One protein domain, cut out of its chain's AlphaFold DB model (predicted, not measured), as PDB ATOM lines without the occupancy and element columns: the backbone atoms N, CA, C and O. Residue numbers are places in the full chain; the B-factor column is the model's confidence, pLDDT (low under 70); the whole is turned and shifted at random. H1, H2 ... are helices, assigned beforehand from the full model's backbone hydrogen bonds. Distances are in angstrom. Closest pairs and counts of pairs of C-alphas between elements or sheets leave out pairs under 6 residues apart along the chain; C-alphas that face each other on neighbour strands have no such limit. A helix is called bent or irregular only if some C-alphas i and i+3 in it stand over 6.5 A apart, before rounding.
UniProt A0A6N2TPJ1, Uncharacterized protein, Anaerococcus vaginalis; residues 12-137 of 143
ATOM      1  N   ASN A  12      24.910 -26.374  29.480       89.56
ATOM      2  CA  ASN A  12      24.744 -27.781  29.110       89.56
ATOM      3  C   ASN A  12      26.080 -28.528  29.073       89.56
ATOM      4  O   ASN A  12      26.151 -29.653  29.569       89.56
ATOM      5  N   GLN A  13      27.123 -27.872  28.566       90.25
ATOM      6  CA  GLN A  13      28.490 -28.382  28.528       90.25
ATOM      7  C   GLN A  13      29.081 -28.543  29.936       90.25
ATOM      8  O   GLN A  13      29.599 -29.613  30.249       90.25
ATOM      9  N   LYS A  14      28.902 -27.554  30.825       89.69
ATOM     10  CA  LYS A  14      29.311 -27.655  32.242       89.69
ATOM     11  C   LYS A  14      28.648 -28.837  32.951       89.69
ATOM     12  O   LYS A  14      29.316 -29.676  33.534       89.69
ATOM     13  N   ASN A  15      27.335 -28.995  32.775       90.88
ATOM     14  CA  ASN A  15      26.616 -30.143  33.334       90.88
ATOM     15  C   ASN A  15      27.128 -31.498  32.809       90.88
ATOM     16  O   ASN A  15      27.015 -32.510  33.501       90.88
ATOM     17  N   LEU A  16      27.591 -31.563  31.556       92.38
ATOM     18  CA  LEU A  16      28.163 -32.786  30.995       92.38
ATOM     19  C   LEU A  16      29.556 -33.063  31.577       92.38
ATOM     20  O   LEU A  16      29.857 -34.219  31.868       92.38
ATOM     21  N   LEU A  17      30.365 -32.024  31.785       89.81
ATOM     22  CA  LEU A  17      31.654 -32.111  32.467       89.81
ATOM     23  C   LEU A  17      31.494 -32.683  33.884       89.81
ATOM     24  O   LEU A  17      32.107 -33.706  34.191       89.81
ATOM     25  N   ASP A  18      30.575 -32.129  34.680       88.69
ATOM     26  CA  ASP A  18      30.276 -32.619  36.035       88.69
ATOM     27  C   ASP A  18      29.852 -34.094  36.030       88.69
ATOM     28  O   ASP A  18      30.259 -34.897  36.874       88.69
ATOM     29  N   LEU A  19      29.042 -34.488  35.043       92.44
ATOM     30  CA  LEU A  19      28.599 -35.874  34.894       92.44
ATOM     31  C   LEU A  19      29.746 -36.822  34.537       92.44
ATOM     32  O   LEU A  19      29.754 -37.953  35.019       92.44
ATOM     33  N   LYS A  20      30.709 -36.393  33.716       90.88
ATOM     34  CA  LYS A  20      31.895 -37.203  33.400       90.88
ATOM     35  C   LYS A  20      32.805 -37.373  34.619       90.88
ATOM     36  O   LYS A  20      33.297 -38.474  34.839       90.88
ATOM     37  N   ILE A  21      32.962 -36.331  35.436       88.38
ATOM     38  CA  ILE A  21      33.673 -36.400  36.724       88.38
ATOM     39  C   ILE A  21      32.982 -37.395  37.664       88.38
ATOM     40  O   ILE A  21      33.619 -38.313  38.185       88.38
ATOM     41  N   ARG A  22      31.658 -37.274  37.837       90.19
ATOM     42  CA  ARG A  22      30.881 -38.189  38.687       90.19
ATOM     43  C   ARG A  22      30.946 -39.637  38.203       90.19
ATOM     44  O   ARG A  22      30.964 -40.540  39.031       90.19
ATOM     45  N   LEU A  23      31.011 -39.868  36.891       91.56
ATOM     46  CA  LEU A  23      31.161 -41.213  36.335       91.56
ATOM     47  C   LEU A  23      32.445 -41.897  36.817       91.56
ATOM     48  O   LEU A  23      32.383 -43.054  37.214       91.56
ATOM     49  N   ILE A  24      33.576 -41.187  36.830       89.00
ATOM     50  CA  ILE A  24      34.854 -41.746  37.301       89.00
ATOM     51  C   ILE A  24      34.796 -42.055  38.799       89.00
ATOM     52  O   ILE A  24      35.293 -43.090  39.235       89.00
ATOM     53  N   LYS A  25      34.150 -41.190  39.588       87.38
ATOM     54  CA  LYS A  25      33.946 -41.432  41.023       87.38
ATOM     55  C   LYS A  25      33.086 -42.672  41.283       87.38
ATOM     56  O   LYS A  25      33.472 -43.502  42.095       87.38
ATOM     57  N   ALA A  26      31.973 -42.820  40.562       88.56
ATOM     58  CA  ALA A  26      31.098 -43.988  40.682       88.56
ATOM     59  C   ALA A  26      31.802 -45.287  40.244       88.56
ATOM     60  O   ALA A  26      31.601 -46.337  40.846       88.56
ATOM     61  N   GLU A  27      32.649 -45.222  39.212       88.50
ATOM     62  CA  GLU A  27      33.475 -46.356  38.786       88.50
ATOM     63  C   GLU A  27      34.492 -46.755  39.866       88.50
ATOM     64  O   GLU A  27      34.665 -47.941  40.136       88.50
ATOM     65  N   TYR A  28      35.132 -45.780  40.516       86.38
ATOM     66  CA  TYR A  28      36.038 -46.043  41.633       86.38
ATOM     67  C   TYR A  28      35.320 -46.688  42.821       86.38
ATOM     68  O   TYR A  28      35.789 -47.698  43.336       86.38
ATOM     69  N   GLU A  29      34.177 -46.136  43.232       85.12
ATOM     70  CA  GLU A  29      33.390 -46.651  44.357       85.12
ATOM     71  C   GLU A  29      32.940 -48.098  44.121       85.12
ATOM     72  O   GLU A  29      33.116 -48.958  44.983       85.12
ATOM     73  N   LEU A  30      32.453 -48.405  42.915       86.44
ATOM     74  CA  LEU A  30      32.117 -49.775  42.542       86.44
ATOM     75  C   LEU A  30      33.337 -50.704  42.620       86.44
ATOM     76  O   LEU A  30      33.244 -51.788  43.193       86.44
ATOM     77  N   ASN A  31      34.479 -50.290  42.066       83.69
ATOM     78  CA  ASN A  31      35.700 -51.096  42.103       83.69
ATOM     79  C   ASN A  31      36.206 -51.310  43.539       83.69
ATOM     80  O   ASN A  31      36.718 -52.387  43.842       83.69
ATOM     81  N   PHE A  32      36.031 -50.326  44.425       83.50
ATOM     82  CA  PHE A  32      36.364 -50.435  45.847       83.50
ATOM     83  C   PHE A  32      35.575 -51.538  46.527       83.50
ATOM     84  O   PHE A  32      36.171 -52.445  47.112       83.50
ATOM     85  N   TYR A  33      34.254 -51.523  46.379       82.50
ATOM     86  CA  TYR A  33      33.420 -52.556  46.976       82.50
ATOM     87  C   TYR A  33      33.622 -53.928  46.326       82.50
ATOM     88  O   TYR A  33      33.650 -54.924  47.043       82.50
ATOM     89  N   LEU A  34      33.835 -54.001  45.007       81.31
ATOM     90  CA  LEU A  34      34.162 -55.261  44.327       81.31
ATOM     91  C   LEU A  34      35.460 -55.878  44.859       81.31
ATOM     92  O   LEU A  34      35.467 -57.051  45.219       81.31
ATOM     93  N   THR A  35      36.525 -55.081  44.972       79.69
ATOM     94  CA  THR A  35      37.820 -55.548  45.498       79.69
ATOM     95  C   THR A  35      37.676 -56.011  46.950       79.69
ATOM     96  O   THR A  35      38.169 -57.076  47.322       79.69
ATOM     97  N   GLY A  36      36.930 -55.254  47.764       75.12
ATOM     98  CA  GLY A  36      36.620 -55.637  49.140       75.12
ATOM     99  C   GLY A  36      35.866 -56.962  49.217       75.12
ATOM    100  O   GLY A  36      36.205 -57.820  50.028       75.12
ATOM    101  N   TYR A  37      34.881 -57.162  48.340       71.69
ATOM    102  CA  TYR A  37      34.071 -58.378  48.282       71.69
ATOM    103  C   TYR A  37      34.865 -59.603  47.833       71.69
ATOM    104  O   TYR A  37      34.765 -60.660  48.456       71.69
ATOM    105  N   GLU A  38      35.687 -59.464  46.796       71.19
ATOM    106  CA  GLU A  38      36.568 -60.536  46.327       71.19
ATOM    107  C   GLU A  38      37.522 -60.990  47.436       71.19
ATOM    108  O   GLU A  38      37.642 -62.190  47.692       71.19
ATOM    109  N   ASN A  39      38.120 -60.044  48.160       70.06
ATOM    110  CA  ASN A  39      39.003 -60.338  49.286       70.06
ATOM    111  C   ASN A  39      38.254 -60.975  50.474       70.06
ATOM    112  O   ASN A  39      38.786 -61.875  51.126       70.06
ATOM    113  N   LEU A  40      37.003 -60.572  50.725       64.75
ATOM    114  CA  LEU A  40      36.141 -61.172  51.753       64.75
ATOM    115  C   LEU A  40      35.730 -62.608  51.435       64.75
ATOM    116  O   LEU A  40      35.698 -63.454  52.326       64.75
ATOM    117  N   SER A  41      35.474 -62.916  50.163       58.69
ATOM    118  CA  SER A  41      35.109 -64.270  49.728       58.69
ATOM    119  C   SER A  41      36.205 -65.315  49.982       58.69
ATOM    120  O   SER A  41      35.935 -66.515  49.940       58.69
ATOM    121  N   GLN A  42      37.434 -64.870  50.266       57.22
ATOM    122  CA  GLN A  42      38.585 -65.739  50.478       57.22
ATOM    123  C   GLN A  42      38.813 -66.078  51.961       57.22
ATOM    124  O   GLN A  42      39.368 -67.144  52.222       57.22
ATOM    125  N   PHE A  43      38.352 -65.264  52.930       59.91
ATOM    126  CA  PHE A  43      38.492 -65.554  54.369       59.91
ATOM    127  C   PHE A  43      37.567 -64.724  55.316       59.91
ATOM    128  O   PHE A  43      37.402 -63.527  55.107       59.91
ATOM    129  N   TYR A  44      37.157 -65.332  56.453       56.31
ATOM    130  CA  TYR A  44      37.127 -64.789  57.849       56.31
ATOM    131  C   TYR A  44      35.849 -64.641  58.709       56.31
ATOM    132  O   TYR A  44      34.733 -64.504  58.230       56.31
ATOM    133  N   ASP A  45      36.149 -64.656  60.029       54.03
ATOM    134  CA  ASP A  45      35.360 -64.585  61.280       54.03
ATOM    135  C   ASP A  45      35.973 -63.523  62.269       54.03
ATOM    136  O   ASP A  45      35.738 -63.567  63.475       54.03
ATOM    137  N   ASP A  46      36.840 -62.594  61.804       63.44
ATOM    138  CA  ASP A  46      37.741 -61.755  62.643       63.44
ATOM    139  C   ASP A  46      37.831 -60.271  62.186       63.44
ATOM    140  O   ASP A  46      37.996 -59.987  60.996       63.44
ATOM    141  N   LYS A  47      37.760 -59.321  63.136       60.75
ATOM    142  CA  LYS A  47      37.656 -57.856  62.931       60.75
ATOM    143  C   LYS A  47      38.923 -57.223  62.341       60.75
ATOM    144  O   LYS A  47      38.816 -56.440  61.402       60.75
ATOM    145  N   GLU A  48      40.118 -57.599  62.811       61.84
ATOM    146  CA  GLU A  48      41.387 -57.028  62.304       61.84
ATOM    147  C   GLU A  48      41.628 -57.347  60.820       61.84
ATOM    148  O   GLU A  48      42.358 -56.649  60.113       61.84
ATOM    149  N   LYS A  49      41.014 -58.424  60.331       65.62
ATOM    150  CA  LYS A  49      41.195 -58.909  58.962       65.62
ATOM    151  C   LYS A  49      40.223 -58.250  57.997       65.62
ATOM    152  O   LYS A  49      40.594 -58.010  56.856       65.62
ATOM    153  N   LEU A  50      39.046 -57.861  58.479       64.81
ATOM    154  CA  LEU A  50      38.108 -57.006  57.755       64.81
ATOM    155  C   LEU A  50      38.676 -55.603  57.533       64.81
ATOM    156  O   LEU A  50      38.667 -55.117  56.405       64.81
ATOM    157  N   ASP A  51      39.260 -54.995  58.570       66.38
ATOM    158  CA  ASP A  51      39.935 -53.694  58.444       66.38
ATOM    159  C   ASP A  51      41.067 -53.754  57.410       66.38
ATOM    160  O   ASP A  51      41.217 -52.855  56.580       66.38
ATOM    161  N   ARG A  52      41.819 -54.861  57.396       67.31
ATOM    162  CA  ARG A  52      42.860 -55.101  56.393       67.31
ATOM    163  C   ARG A  52      42.291 -55.209  54.975       67.31
ATOM    164  O   ARG A  52      42.878 -54.631  54.074       67.31
ATOM    165  N   ILE A  53      41.143 -55.853  54.770       68.94
ATOM    166  CA  ILE A  53      40.503 -55.967  53.447       68.94
ATOM    167  C   ILE A  53      40.104 -54.597  52.887       68.94
ATOM    168  O   ILE A  53      40.351 -54.322  51.711       68.94
ATOM    169  N   PHE A  54      39.527 -53.718  53.709       68.50
ATOM    170  CA  PHE A  54      39.187 -52.360  53.271       68.50
ATOM    171  C   PHE A  54      40.440 -51.528  52.965       68.50
ATOM    172  O   PHE A  54      40.465 -50.806  51.966       68.50
ATOM    173  N   VAL A  55      41.502 -51.662  53.769       70.38
ATOM    174  CA  VAL A  55      42.793 -51.001  53.514       70.38
ATOM    175  C   VAL A  55      43.462 -51.541  52.248       70.38
ATOM    176  O   VAL A  55      43.918 -50.747  51.432       70.38
ATOM    177  N   ASP A  56      43.479 -52.854  52.035       67.69
ATOM    178  CA  ASP A  56      44.069 -53.486  50.851       67.69
ATOM    179  C   ASP A  56      43.296 -53.107  49.581       67.69
ATOM    180  O   ASP A  56      43.899 -52.801  48.552       67.69
ATOM    181  N   SER A  57      41.964 -53.020  49.668       69.69
ATOM    182  CA  SER A  57      41.111 -52.529  48.576       69.69
ATOM    183  C   SER A  57      41.400 -51.063  48.261       69.69
ATOM    184  O   SER A  57      41.519 -50.685  47.096       69.69
ATOM    185  N   TYR A  58      41.590 -50.235  49.293       67.12
ATOM    186  CA  TYR A  58      42.003 -48.844  49.127       67.12
ATOM    187  C   TYR A  58      43.394 -48.732  48.489       67.12
ATOM    188  O   TYR A  58      43.566 -47.974  47.540       67.12
ATOM    189  N   VAL A  59      44.384 -49.498  48.956       65.56
ATOM    190  CA  VAL A  59      45.752 -49.492  48.412       65.56
ATOM    191  C   VAL A  59      45.764 -49.961  46.956       65.56
ATOM    192  O   VAL A  59      46.352 -49.284  46.117       65.56
ATOM    193  N   SER A  60      45.053 -51.047  46.636       65.62
ATOM    194  CA  SER A  60      44.948 -51.582  45.271       65.62
ATOM    195  C   SER A  60      44.330 -50.588  44.288       65.62
ATOM    196  O   SER A  60      44.636 -50.622  43.097       65.62
ATOM    197  N   LEU A  61      43.440 -49.715  44.761       66.00
ATOM    198  CA  LEU A  61      42.771 -48.720  43.926       66.00
ATOM    199  C   LEU A  61      43.419 -47.343  44.001       66.00
ATOM    200  O   LEU A  61      43.170 -46.505  43.140       66.00
ATOM    201  N   ARG A  62      44.306 -47.096  44.964       60.47
ATOM    202  CA  ARG A  62      45.121 -45.880  45.005       60.47
ATOM    203  C   ARG A  62      46.108 -45.809  43.834       60.47
ATOM    204  O   ARG A  62      46.482 -44.713  43.428       60.47
ATOM    205  N   ASP A  63      46.437 -46.949  43.230       61.88
ATOM    206  CA  ASP A  63      47.193 -47.029  41.974       61.88
ATOM    207  C   ASP A  63      46.362 -46.612  40.734       61.88
ATOM    208  O   ASP A  63      46.883 -46.516  39.618       61.88
ATOM    209  N   HIS A  64      45.063 -46.305  40.889       71.06
ATOM    210  CA  HIS A  64      44.245 -45.704  39.833       71.06
ATOM    211  C   HIS A  64      44.516 -44.192  39.718       71.06
ATOM    212  O   HIS A  64      43.741 -43.351  40.174       71.06
ATOM    213  N   ASN A  65      45.590 -43.846  39.003       75.31
ATOM    214  CA  ASN A  65      46.028 -42.464  38.741       75.31
ATOM    215  C   ASN A  65      44.907 -41.518  38.258       75.31
ATOM    216  O   ASN A  65      44.923 -40.330  38.566       75.31
ATOM    217  N   LEU A  66      43.919 -42.030  37.510       79.19
ATOM    218  CA  LEU A  66      42.787 -41.234  37.022       79.19
ATOM    219  C   LEU A  66      41.816 -40.821  38.141       79.19
ATOM    220  O   LEU A  66      41.267 -39.723  38.082       79.19
ATOM    221  N   TYR A  67      41.595 -41.671  39.146       79.00
ATOM    222  CA  TYR A  67      40.737 -41.316  40.275       79.00
ATOM    223  C   TYR A  67      41.412 -40.267  41.154       79.00
ATOM    224  O   TYR A  67      40.812 -39.229  41.403       79.00
ATOM    225  N   ASP A  68      42.672 -40.495  41.537       75.12
ATOM    226  CA  ASP A  68      43.467 -39.536  42.316       75.12
ATOM    227  C   ASP A  68      43.533 -38.170  41.607       75.12
ATOM    228  O   ASP A  68      43.369 -37.119  42.223       75.12
ATOM    229  N   PHE A  69      43.664 -38.175  40.277       77.62
ATOM    230  CA  PHE A  69      43.567 -36.974  39.452       77.62
ATOM    231  C   PHE A  69      42.197 -36.278  39.548       77.62
ATOM    232  O   PHE A  69      42.133 -35.070  39.777       77.62
ATOM    233  N   VAL A  70      41.097 -37.021  39.392       79.38
ATOM    234  CA  VAL A  70      39.730 -36.476  39.453       79.38
ATOM    235  C   VAL A  70      39.363 -35.982  40.850       79.38
ATOM    236  O   VAL A  70      38.756 -34.922  40.979       79.38
ATOM    237  N   GLU A  71      39.729 -36.719  41.897       76.19
ATOM    238  CA  GLU A  71      39.502 -36.344  43.292       76.19
ATOM    239  C   GLU A  71      40.244 -35.048  43.629       76.19
ATOM    240  O   GLU A  71      39.687 -34.172  44.289       76.19
ATOM    241  N   LYS A  72      41.468 -34.879  43.118       73.62
ATOM    242  CA  LYS A  72      42.235 -33.643  43.288       73.62
ATOM    243  C   LYS A  72      41.648 -32.478  42.504       73.62
ATOM    244  O   LYS A  72      41.547 -31.408  43.080       73.62
ATOM    245  N   ILE A  73      41.180 -32.662  41.268       68.44
ATOM    246  CA  ILE A  73      40.441 -31.604  40.547       68.44
ATOM    247  C   ILE A  73      39.182 -31.183  41.313       68.44
ATOM    248  O   ILE A  73      38.881 -29.999  41.418       68.44
ATOM    249  N   ASP A  74      38.445 -32.149  41.855       65.75
ATOM    250  CA  ASP A  74      37.186 -31.889  42.549       65.75
ATOM    251  C   ASP A  74      37.383 -31.231  43.926       65.75
ATOM    252  O   ASP A  74      36.590 -30.379  44.325       65.75
ATOM    253  N   ARG A  75      38.455 -31.597  44.645       65.06
ATOM    254  CA  ARG A  75      38.798 -31.038  45.964       65.06
ATOM    255  C   ARG A  75      39.599 -29.741  45.895       65.06
ATOM    256  O   ARG A  75      39.507 -28.935  46.817       65.06
ATOM    257  N   ILE A  76      40.391 -29.538  44.847       56.66
ATOM    258  CA  ILE A  76      41.323 -28.418  44.726       56.66
ATOM    259  C   ILE A  76      40.746 -27.408  43.731       56.66
ATOM    260  O   ILE A  76      41.035 -27.436  42.539       56.66
ATOM    261  N   LYS A  77      39.979 -26.446  44.251       54.47
ATOM    262  CA  LYS A  77      39.774 -25.146  43.584       54.47
ATOM    263  C   LYS A  77      40.965 -24.190  43.768       54.47
ATOM    264  O   LYS A  77      40.876 -23.023  43.404       54.47
ATOM    265  N   GLU A  78      42.074 -24.657  44.335       45.53
ATOM    266  CA  GLU A  78      43.177 -23.811  44.791       45.53
ATOM    267  C   GLU A  78      44.536 -24.329  44.301       45.53
ATOM    268  O   GLU A  78      45.121 -25.206  44.915       45.53
ATOM    269  N   SER A  79      45.049 -23.722  43.226       50.16
ATOM    270  CA  SER A  79      46.483 -23.525  42.911       50.16
ATOM    271  C   SER A  79      47.469 -24.721  42.908       50.16
ATOM    272  O   SER A  79      47.594 -25.495  43.846       50.16
ATOM    273  N   ASP A  80      48.278 -24.776  41.843       51.78
ATOM    274  CA  ASP A  80      49.525 -25.548  41.693       51.78
ATOM    275  C   ASP A  80      49.451 -27.068  41.910       51.78
ATOM    276  O   ASP A  80      50.327 -27.696  42.509       51.78
ATOM    277  N   PHE A  81      48.438 -27.699  41.317       57.38
ATOM    278  CA  PHE A  81      48.411 -29.149  41.164       57.38
ATOM    279  C   PHE A  81      49.322 -29.612  40.010       57.38
ATOM    280  O   PHE A  81      49.050 -29.346  38.839       57.38
ATOM    281  N   PHE A  82      50.391 -30.341  40.341       56.44
ATOM    282  CA  PHE A  82      51.237 -31.049  39.376       56.44
ATOM    283  C   PHE A  82      50.842 -32.528  39.322       56.44
ATOM    284  O   PHE A  82      50.908 -33.237  40.327       56.44
ATOM    285  N   TYR A  83      50.482 -33.011  38.135       64.31
ATOM    286  CA  TYR A  83      50.248 -34.430  37.873       64.31
ATOM    287  C   TYR A  83      51.146 -34.900  36.725       64.31
ATOM    288  O   TYR A  83      51.573 -34.104  35.888       64.31
ATOM    289  N   LYS A  84      51.444 -36.204  36.673       63.59
ATOM    290  CA  LYS A  84      52.175 -36.783  35.540       63.59
ATOM    291  C   LYS A  84      51.259 -36.813  34.316       63.59
ATOM    292  O   LYS A  84      50.384 -37.667  34.206       63.59
ATOM    293  N   THR A  85      51.497 -35.886  33.396       60.84
ATOM    294  CA  THR A  85      50.776 -35.728  32.124       60.84
ATOM    295  C   THR A  85      50.924 -36.907  31.175       60.84
ATOM    296  O   THR A  85      50.162 -36.986  30.222       60.84
ATOM    297  N   ASP A  86      51.863 -37.825  31.416       71.06
ATOM    298  CA  ASP A  86      52.153 -38.953  30.520       71.06
ATOM    299  C   ASP A  86      51.220 -40.158  30.738       71.06
ATOM    300  O   ASP A  86      51.249 -41.117  29.964       71.06
ATOM    301  N   ASP A  87      50.371 -40.134  31.774       81.25
ATOM    302  CA  ASP A  87      49.376 -41.186  31.977       81.25
ATOM    303  C   ASP A  87      48.284 -41.106  30.899       81.25
ATOM    304  O   ASP A  87      47.485 -40.166  30.833       81.25
ATOM    305  N   ARG A  88      48.215 -42.144  30.061       82.06
ATOM    306  CA  ARG A  88      47.274 -42.226  28.939       82.06
ATOM    307  C   ARG A  88      45.806 -42.132  29.372       82.06
ATOM    308  O   ARG A  88      44.993 -41.604  28.612       82.06
ATOM    309  N   LYS A  89      45.432 -42.642  30.553       83.50
ATOM    310  CA  LYS A  89      44.049 -42.557  31.055       83.50
ATOM    311  C   LYS A  89      43.700 -41.110  31.405       83.50
ATOM    312  O   LYS A  89      42.614 -40.659  31.044       83.50
ATOM    313  N   ILE A  90      44.627 -40.376  32.027       83.50
ATOM    314  CA  ILE A  90      44.442 -38.954  32.350       83.50
ATOM    315  C   ILE A  90      44.387 -38.104  31.075       83.50
ATOM    316  O   ILE A  90      43.465 -37.304  30.923       83.50
ATOM    317  N   GLN A  91      45.295 -38.328  30.120       84.19
ATOM    318  CA  GLN A  91      45.277 -37.633  28.825       84.19
ATOM    319  C   GLN A  91      43.956 -37.839  28.076       84.19
ATOM    320  O   GLN A  91      43.350 -36.883  27.596       84.19
ATOM    321  N   ASN A  92      43.482 -39.087  28.000       87.88
ATOM    322  CA  ASN A  92      42.211 -39.402  27.353       87.88
ATOM    323  C   ASN A  92      41.035 -38.722  28.057       87.88
ATOM    324  O   ASN A  92      40.129 -38.223  27.391       87.88
ATOM    325  N   PHE A  93      41.042 -38.700  29.391       88.19
ATOM    326  CA  PHE A  93      40.002 -38.033  30.158       88.19
ATOM    327  C   PHE A  93      39.995 -36.527  29.897       88.19
ATOM    328  O   PHE A  93      38.951 -35.999  29.522       88.19
ATOM    329  N   LEU A  94      41.147 -35.861  29.993       85.12
ATOM    330  CA  LEU A  94      41.284 -34.430  29.724       85.12
ATOM    331  C   LEU A  94      40.862 -34.057  28.308       85.12
ATOM    332  O   LEU A  94      40.054 -33.147  28.137       85.12
ATOM    333  N   LYS A  95      41.309 -34.820  27.305       87.38
ATOM    334  CA  LYS A  95      40.845 -34.648  25.926       87.38
ATOM    335  C   LYS A  95      39.322 -34.772  25.833       87.38
ATOM    336  O   LYS A  95      38.667 -33.948  25.211       87.38
ATOM    337  N   SER A  96      38.738 -35.756  26.519       88.69
ATOM    338  CA  SER A  96      37.283 -35.939  26.531       88.69
ATOM    339  C   SER A  96      36.511 -34.793  27.198       88.69
ATOM    340  O   SER A  96      35.306 -34.674  26.952       88.69
ATOM    341  N   LEU A  97      37.160 -34.008  28.067       87.88
ATOM    342  CA  LEU A  97      36.597 -32.796  28.663       87.88
ATOM    343  C   LEU A  97      36.752 -31.599  27.724       87.88
ATOM    344  O   LEU A  97      35.808 -30.832  27.566       87.88
ATOM    345  N   GLU A  98      37.903 -31.465  27.068       86.12
ATOM    346  CA  GLU A  98      38.147 -30.420  26.072       86.12
ATOM    347  C   GLU A  98      37.182 -30.537  24.882       86.12
ATOM    348  O   GLU A  98      36.551 -29.552  24.492       86.12
ATOM    349  N   ASP A  99      36.971 -31.762  24.389       89.06
ATOM    350  CA  ASP A  99      36.073 -32.065  23.271       89.06
ATOM    351  C   ASP A  99      34.609 -31.660  23.544       89.06
ATOM    352  O   ASP A  99      33.838 -31.492  22.600       89.06
ATOM    353  N   ILE A 100      34.211 -31.442  24.809       89.75
ATOM    354  CA  ILE A 100      32.856 -30.978  25.167       89.75
ATOM    355  C   ILE A 100      32.534 -29.635  24.499       89.75
ATOM    356  O   ILE A 100      31.382 -29.405  24.125       89.75
ATOM    357  N   LYS A 101      33.541 -28.770  24.312       88.44
ATOM    358  CA  LYS A 101      33.395 -27.456  23.660       88.44
ATOM    359  C   LYS A 101      32.833 -27.564  22.243       88.44
ATOM    360  O   LYS A 101      32.150 -26.651  21.791       88.44
ATOM    361  N   ASN A 102      33.088 -28.690  21.579       90.56
ATOM    362  CA  ASN A 102      32.721 -28.941  20.190       90.56
ATOM    363  C   ASN A 102      31.396 -29.707  20.041       90.56
ATOM    364  O   ASN A 102      31.009 -30.031  18.920       90.56
ATOM    365  N   LEU A 103      30.715 -30.039  21.144       91.75
ATOM    366  CA  LEU A 103      29.456 -30.781  21.103       91.75
ATOM    367  C   LEU A 103      28.260 -29.845  20.926       91.75
ATOM    368  O   LEU A 103      28.141 -28.838  21.630       91.75
ATOM    369  N   ASP A 104      27.349 -30.236  20.037       91.75
ATOM    370  CA  ASP A 104      26.014 -29.655  19.947       91.75
ATOM    371  C   ASP A 104      25.101 -30.135  21.093       91.75
ATOM    372  O   ASP A 104      25.400 -31.091  21.821       91.75
ATOM    373  N   ASP A 105      23.972 -29.449  21.279       89.56
ATOM    374  CA  ASP A 105      23.038 -29.747  22.368       89.56
ATOM    375  C   ASP A 105      22.402 -31.147  22.255       89.56
ATOM    376  O   ASP A 105      22.161 -31.792  23.281       89.56
ATOM    377  N   ASP A 106      22.177 -31.656  21.041       93.69
ATOM    378  CA  ASP A 106      21.570 -32.974  20.817       93.69
ATOM    379  C   ASP A 106      22.506 -34.100  21.270       93.69
ATOM    380  O   ASP A 106      22.096 -35.050  21.952       93.69
ATOM    381  N   GLU A 107      23.786 -33.992  20.926       93.75
ATOM    382  CA  GLU A 107      24.816 -34.925  21.353       93.75
ATOM    383  C   GLU A 107      25.062 -34.821  22.862       93.75
ATOM    384  O   GLU A 107      25.176 -35.849  23.541       93.75
ATOM    385  N   ILE A 108      25.019 -33.612  23.433       91.81
ATOM    386  CA  ILE A 108      25.078 -33.423  24.888       91.81
ATOM    387  C   ILE A 108      23.919 -34.154  25.580       91.81
ATOM    388  O   ILE A 108      24.145 -34.870  26.560       91.81
ATOM    389  N   VAL A 109      22.680 -34.036  25.091       92.62
ATOM    390  CA  VAL A 109      21.517 -34.729  25.675       92.62
ATOM    391  C   VAL A 109      21.695 -36.250  25.625       92.62
ATOM    392  O   VAL A 109      21.486 -36.927  26.642       92.62
ATOM    393  N   LYS A 110      22.148 -36.794  24.488       93.50
ATOM    394  CA  LYS A 110      22.418 -38.234  24.332       93.50
ATOM    395  C   LYS A 110      23.489 -38.719  25.307       93.50
ATOM    396  O   LYS A 110      23.279 -39.722  25.999       93.50
ATOM    397  N   GLN A 111      24.616 -38.014  25.404       94.06
ATOM    398  CA  GLN A 111      25.701 -38.382  26.317       94.06
ATOM    399  C   GLN A 111      25.265 -38.293  27.779       94.06
ATOM    400  O   GLN A 111      25.504 -39.234  28.538       94.06
ATOM    401  N   LYS A 112      24.541 -37.235  28.170       94.25
ATOM    402  CA  LYS A 112      23.994 -37.094  29.529       94.25
ATOM    403  C   LYS A 112      23.092 -38.269  29.901       94.25
ATOM    404  O   LYS A 112      23.231 -38.805  30.997       94.25
ATOM    405  N   GLY A 113      22.198 -38.690  29.004       93.00
ATOM    406  CA  GLY A 113      21.323 -39.844  29.233       93.00
ATOM    407  C   GLY A 113      22.108 -41.140  29.455       93.00
ATOM    408  O   GLY A 113      21.873 -41.855  30.433       93.00
ATOM    409  N   ARG A 114      23.096 -41.411  28.593       93.12
ATOM    410  CA  ARG A 114      23.963 -42.598  28.696       93.12
ATOM    411  C   ARG A 114      24.784 -42.603  29.988       93.12
ATOM    412  O   ARG A 114      24.804 -43.617  30.682       93.12
ATOM    413  N   ILE A 115      25.428 -41.483  30.321       94.44
ATOM    414  CA  ILE A 115      26.278 -41.360  31.513       94.44
ATOM    415  C   ILE A 115      25.447 -41.508  32.789       94.44
ATOM    416  O   ILE A 115      25.804 -42.313  33.644       94.44
ATOM    417  N   LYS A 116      24.301 -40.821  32.898       95.62
ATOM    418  CA  LYS A 116      23.408 -40.945  34.064       95.62
ATOM    419  C   LYS A 116      22.953 -42.381  34.299       95.62
ATOM    420  O   LYS A 116      22.936 -42.837  35.437       95.62
ATOM    421  N   ASN A 117      22.597 -43.098  33.232       94.62
ATOM    422  CA  ASN A 117      22.191 -44.495  33.346       94.62
ATOM    423  C   ASN A 117      23.347 -45.390  33.826       94.62
ATOM    424  O   ASN A 117      23.129 -46.278  34.644       94.62
ATOM    425  N   ARG A 118      24.578 -45.148  33.351       92.25
ATOM    426  CA  ARG A 118      25.767 -45.882  33.817       92.25
ATOM    427  C   ARG A 118      26.059 -45.611  35.290       92.25
ATOM    428  O   ARG A 118      26.193 -46.575  36.030       92.25
ATOM    429  N   ILE A 119      26.070 -44.341  35.701       93.44
ATOM    430  CA  ILE A 119      26.253 -43.939  37.104       93.44
ATOM    431  C   ILE A 119      25.229 -44.649  37.989       93.44
ATOM    432  O   ILE A 119      25.615 -45.333  38.924       93.44
ATOM    433  N   ARG A 120      23.937 -44.588  37.640       94.44
ATOM    434  CA  ARG A 120      22.881 -45.238  38.428       94.44
ATOM    435  C   ARG A 120      23.108 -46.741  38.592       94.44
ATOM    436  O   ARG A 120      22.887 -47.269  39.672       94.44
ATOM    437  N   LYS A 121      23.522 -47.437  37.530       91.44
ATOM    438  CA  LYS A 121      23.823 -48.875  37.600       91.44
ATOM    439  C   LYS A 121      25.028 -49.167  38.493       91.44
ATOM    440  O   LYS A 121      24.984 -50.134  39.239       91.44
ATOM    441  N   MET A 122      26.074 -48.343  38.406       91.62
ATOM    442  CA  MET A 122      27.271 -48.472  39.240       91.62
ATOM    443  C   MET A 122      26.947 -48.224  40.713       91.62
ATOM    444  O   MET A 122      27.295 -49.053  41.537       91.62
ATOM    445  N   GLU A 123      26.220 -47.149  41.023       90.44
ATOM    446  CA  GLU A 123      25.798 -46.808  42.387       90.44
ATOM    447  C   GLU A 123      24.898 -47.901  42.985       90.44
ATOM    448  O   GLU A 123      25.113 -48.321  44.115       90.44
ATOM    449  N   MET A 124      23.934 -48.431  42.218       89.44
ATOM    450  CA  MET A 124      23.096 -49.547  42.682       89.44
ATOM    451  C   MET A 124      23.926 -50.800  42.990       89.44
ATOM    452  O   MET A 124      23.762 -51.383  44.056       89.44
ATOM    453  N   ALA A 125      24.829 -51.192  42.086       81.44
ATOM    454  CA  ALA A 125      25.693 -52.351  42.301       81.44
ATOM    455  C   ALA A 125      26.643 -52.144  43.495       81.44
ATOM    456  O   ALA A 125      26.807 -53.046  44.308       81.44
ATOM    457  N   ALA A 126      27.222 -50.948  43.630       86.50
ATOM    458  CA  ALA A 126      28.067 -50.571  44.759       86.50
ATOM    459  C   ALA A 126      27.314 -50.712  46.088       86.50
ATOM    460  O   ALA A 126      27.801 -51.400  46.978       86.50
ATOM    461  N   SER A 127      26.101 -50.157  46.195       84.56
ATOM    462  CA  SER A 127      25.272 -50.275  47.402       84.56
ATOM    463  C   SER A 127      24.854 -51.714  47.714       84.56
ATOM    464  O   SER A 127      24.787 -52.091  48.880       84.56
ATOM    465  N   GLU A 128      24.562 -52.533  46.700       80.88
ATOM    466  CA  GLU A 128      24.248 -53.953  46.901       80.88
ATOM    467  C   GLU A 128      25.453 -54.718  47.464       80.88
ATOM    468  O   GLU A 128      25.307 -55.488  48.414       80.88
ATOM    469  N   ILE A 129      26.647 -54.477  46.917       80.75
ATOM    470  CA  ILE A 129      27.879 -55.101  47.401       80.75
ATOM    471  C   ILE A 129      28.204 -54.597  48.808       80.75
ATOM    472  O   ILE A 129      28.442 -55.410  49.694       80.75
ATOM    473  N   GLU A 130      28.152 -53.284  49.041       83.88
ATOM    474  CA  GLU A 130      28.335 -52.672  50.360       83.88
ATOM    475  C   GLU A 130      27.401 -53.308  51.392       83.88
ATOM    476  O   GLU A 130      27.856 -53.740  52.446       83.88
ATOM    477  N   TYR A 131      26.113 -53.459  51.080       81.31
ATOM    478  CA  TYR A 131      25.162 -54.103  51.981       81.31
ATOM    479  C   TYR A 131      25.587 -55.530  52.361       81.31
ATOM    480  O   TYR A 131      25.512 -55.905  53.532       81.31
ATOM    481  N   VAL A 132      26.067 -56.320  51.397       77.06
ATOM    482  CA  VAL A 132      26.574 -57.677  51.656       77.06
ATOM    483  C   VAL A 132      27.852 -57.642  52.495       77.06
ATOM    484  O   VAL A 132      27.982 -58.431  53.433       77.06
ATOM    485  N   LEU A 133      28.773 -56.722  52.202       74.81
ATOM    486  CA  LEU A 133      30.005 -56.522  52.966       74.81
ATOM    487  C   LEU A 133      29.698 -56.183  54.428       74.81
ATOM    488  O   LEU A 133      30.187 -56.860  55.328       74.81
ATOM    489  N   LEU A 134      28.839 -55.186  54.661       75.12
ATOM    490  CA  LEU A 134      28.441 -54.750  56.000       75.12
ATOM    491  C   LEU A 134      27.641 -55.832  56.738       75.12
ATOM    492  O   LEU A 134      27.820 -56.029  57.939       75.12
ATOM    493  N   GLY A 135      26.785 -56.568  56.025       73.19
ATOM    494  CA  GLY A 135      26.034 -57.699  56.573       73.19
ATOM    495  C   GLY A 135      26.903 -58.907  56.940       73.19
ATOM    496  O   GLY A 135      26.481 -59.729  57.751       73.19
ATOM    497  N   SER A 136      28.110 -59.001  56.378       70.19
ATOM    498  CA  SER A 136      29.089 -60.054  56.682       70.19
ATOM    499  C   SER A 136      29.969 -59.720  57.893       70.19
ATOM    500  O   SER A 136      30.764 -60.553  58.324       70.19
ATOM    501  N   LEU A 137      29.841 -58.517  58.462       69.06
ATOM    502  CA  LEU A 137      30.623 -58.106  59.623       69.06
ATOM    503  C   LEU A 137      30.162 -58.853  60.893       69.06
ATOM    504  O   LEU A 137      28.957 -58.985  61.136       69.06
TER     505      LEU A 137
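This is residues 12 to 137 of the 143 residues of an uncharacterized protein of Anaerococcus vaginalis (UniProt A0A6N2TPJ1). The two long helices H5 and H1 lie side by side, running the same way, and the shorter H2, H3 and H4 follow one another along the other side of H1, back from its last residues toward its first. Residues 75 to 80 stick out. The printed part has 126 residues, with five named helices, H1 to H5 in chain order, and no named strand: the class is all helix. It is loose and elongated, with a radius of gyration of the C-alphas of 17.2 A and spans of 54 by 33 by 24 A.

H5, residues 105 to 135, is 44.3 A long and ends with C-alpha 135 at (26.034, -57.699, 56.573). H1, residues 12 to 40, is 41.9 A long and begins with C-alpha 12 at (24.744, -27.781, 29.110). H2 is residues 47 to 62, 22.8 A; H3 residues 65 to 75, 15.3 A; H4 residues 88 to 102, 21.6 A. H4 is neither bent nor irregular, but only just: C-alphas 98 and 101 are 6.1 A apart.

H1 is the hub, touching the four other helices. H5 touches it at a shallow tilt of 24 degrees, the same way; their closest C-alphas, of Leu 30 and Ala 126, are 4.7 A apart. H1 and H2 form a helical hairpin at a steep tilt of 41 degrees, closest at C-alphas 35 and 57, 5.4 A. Residues 21 to 28 of H1 touch H3, closest at C-alphas 24 and 67, 6.6 A. Residues 13 to 20 of H1 touch H4, residues 97 to 101, closest at C-alphas 13 and 100, 6.1 A. H5 is apart from H2 and H3. Every O i to N i+4 pair is within hydrogen-bond range in H1, H2, H3 and H5; in H4 8 of 11 are.

The farthest C-alphas, of Asp 45 and Asp 104, are 54.9 A apart. The printed part has no cut; the link from H3 to H4, 12 residues, is long. Residues 40 to 54, 56 to 63, 73 to 85 and 137 have pLDDT under 70.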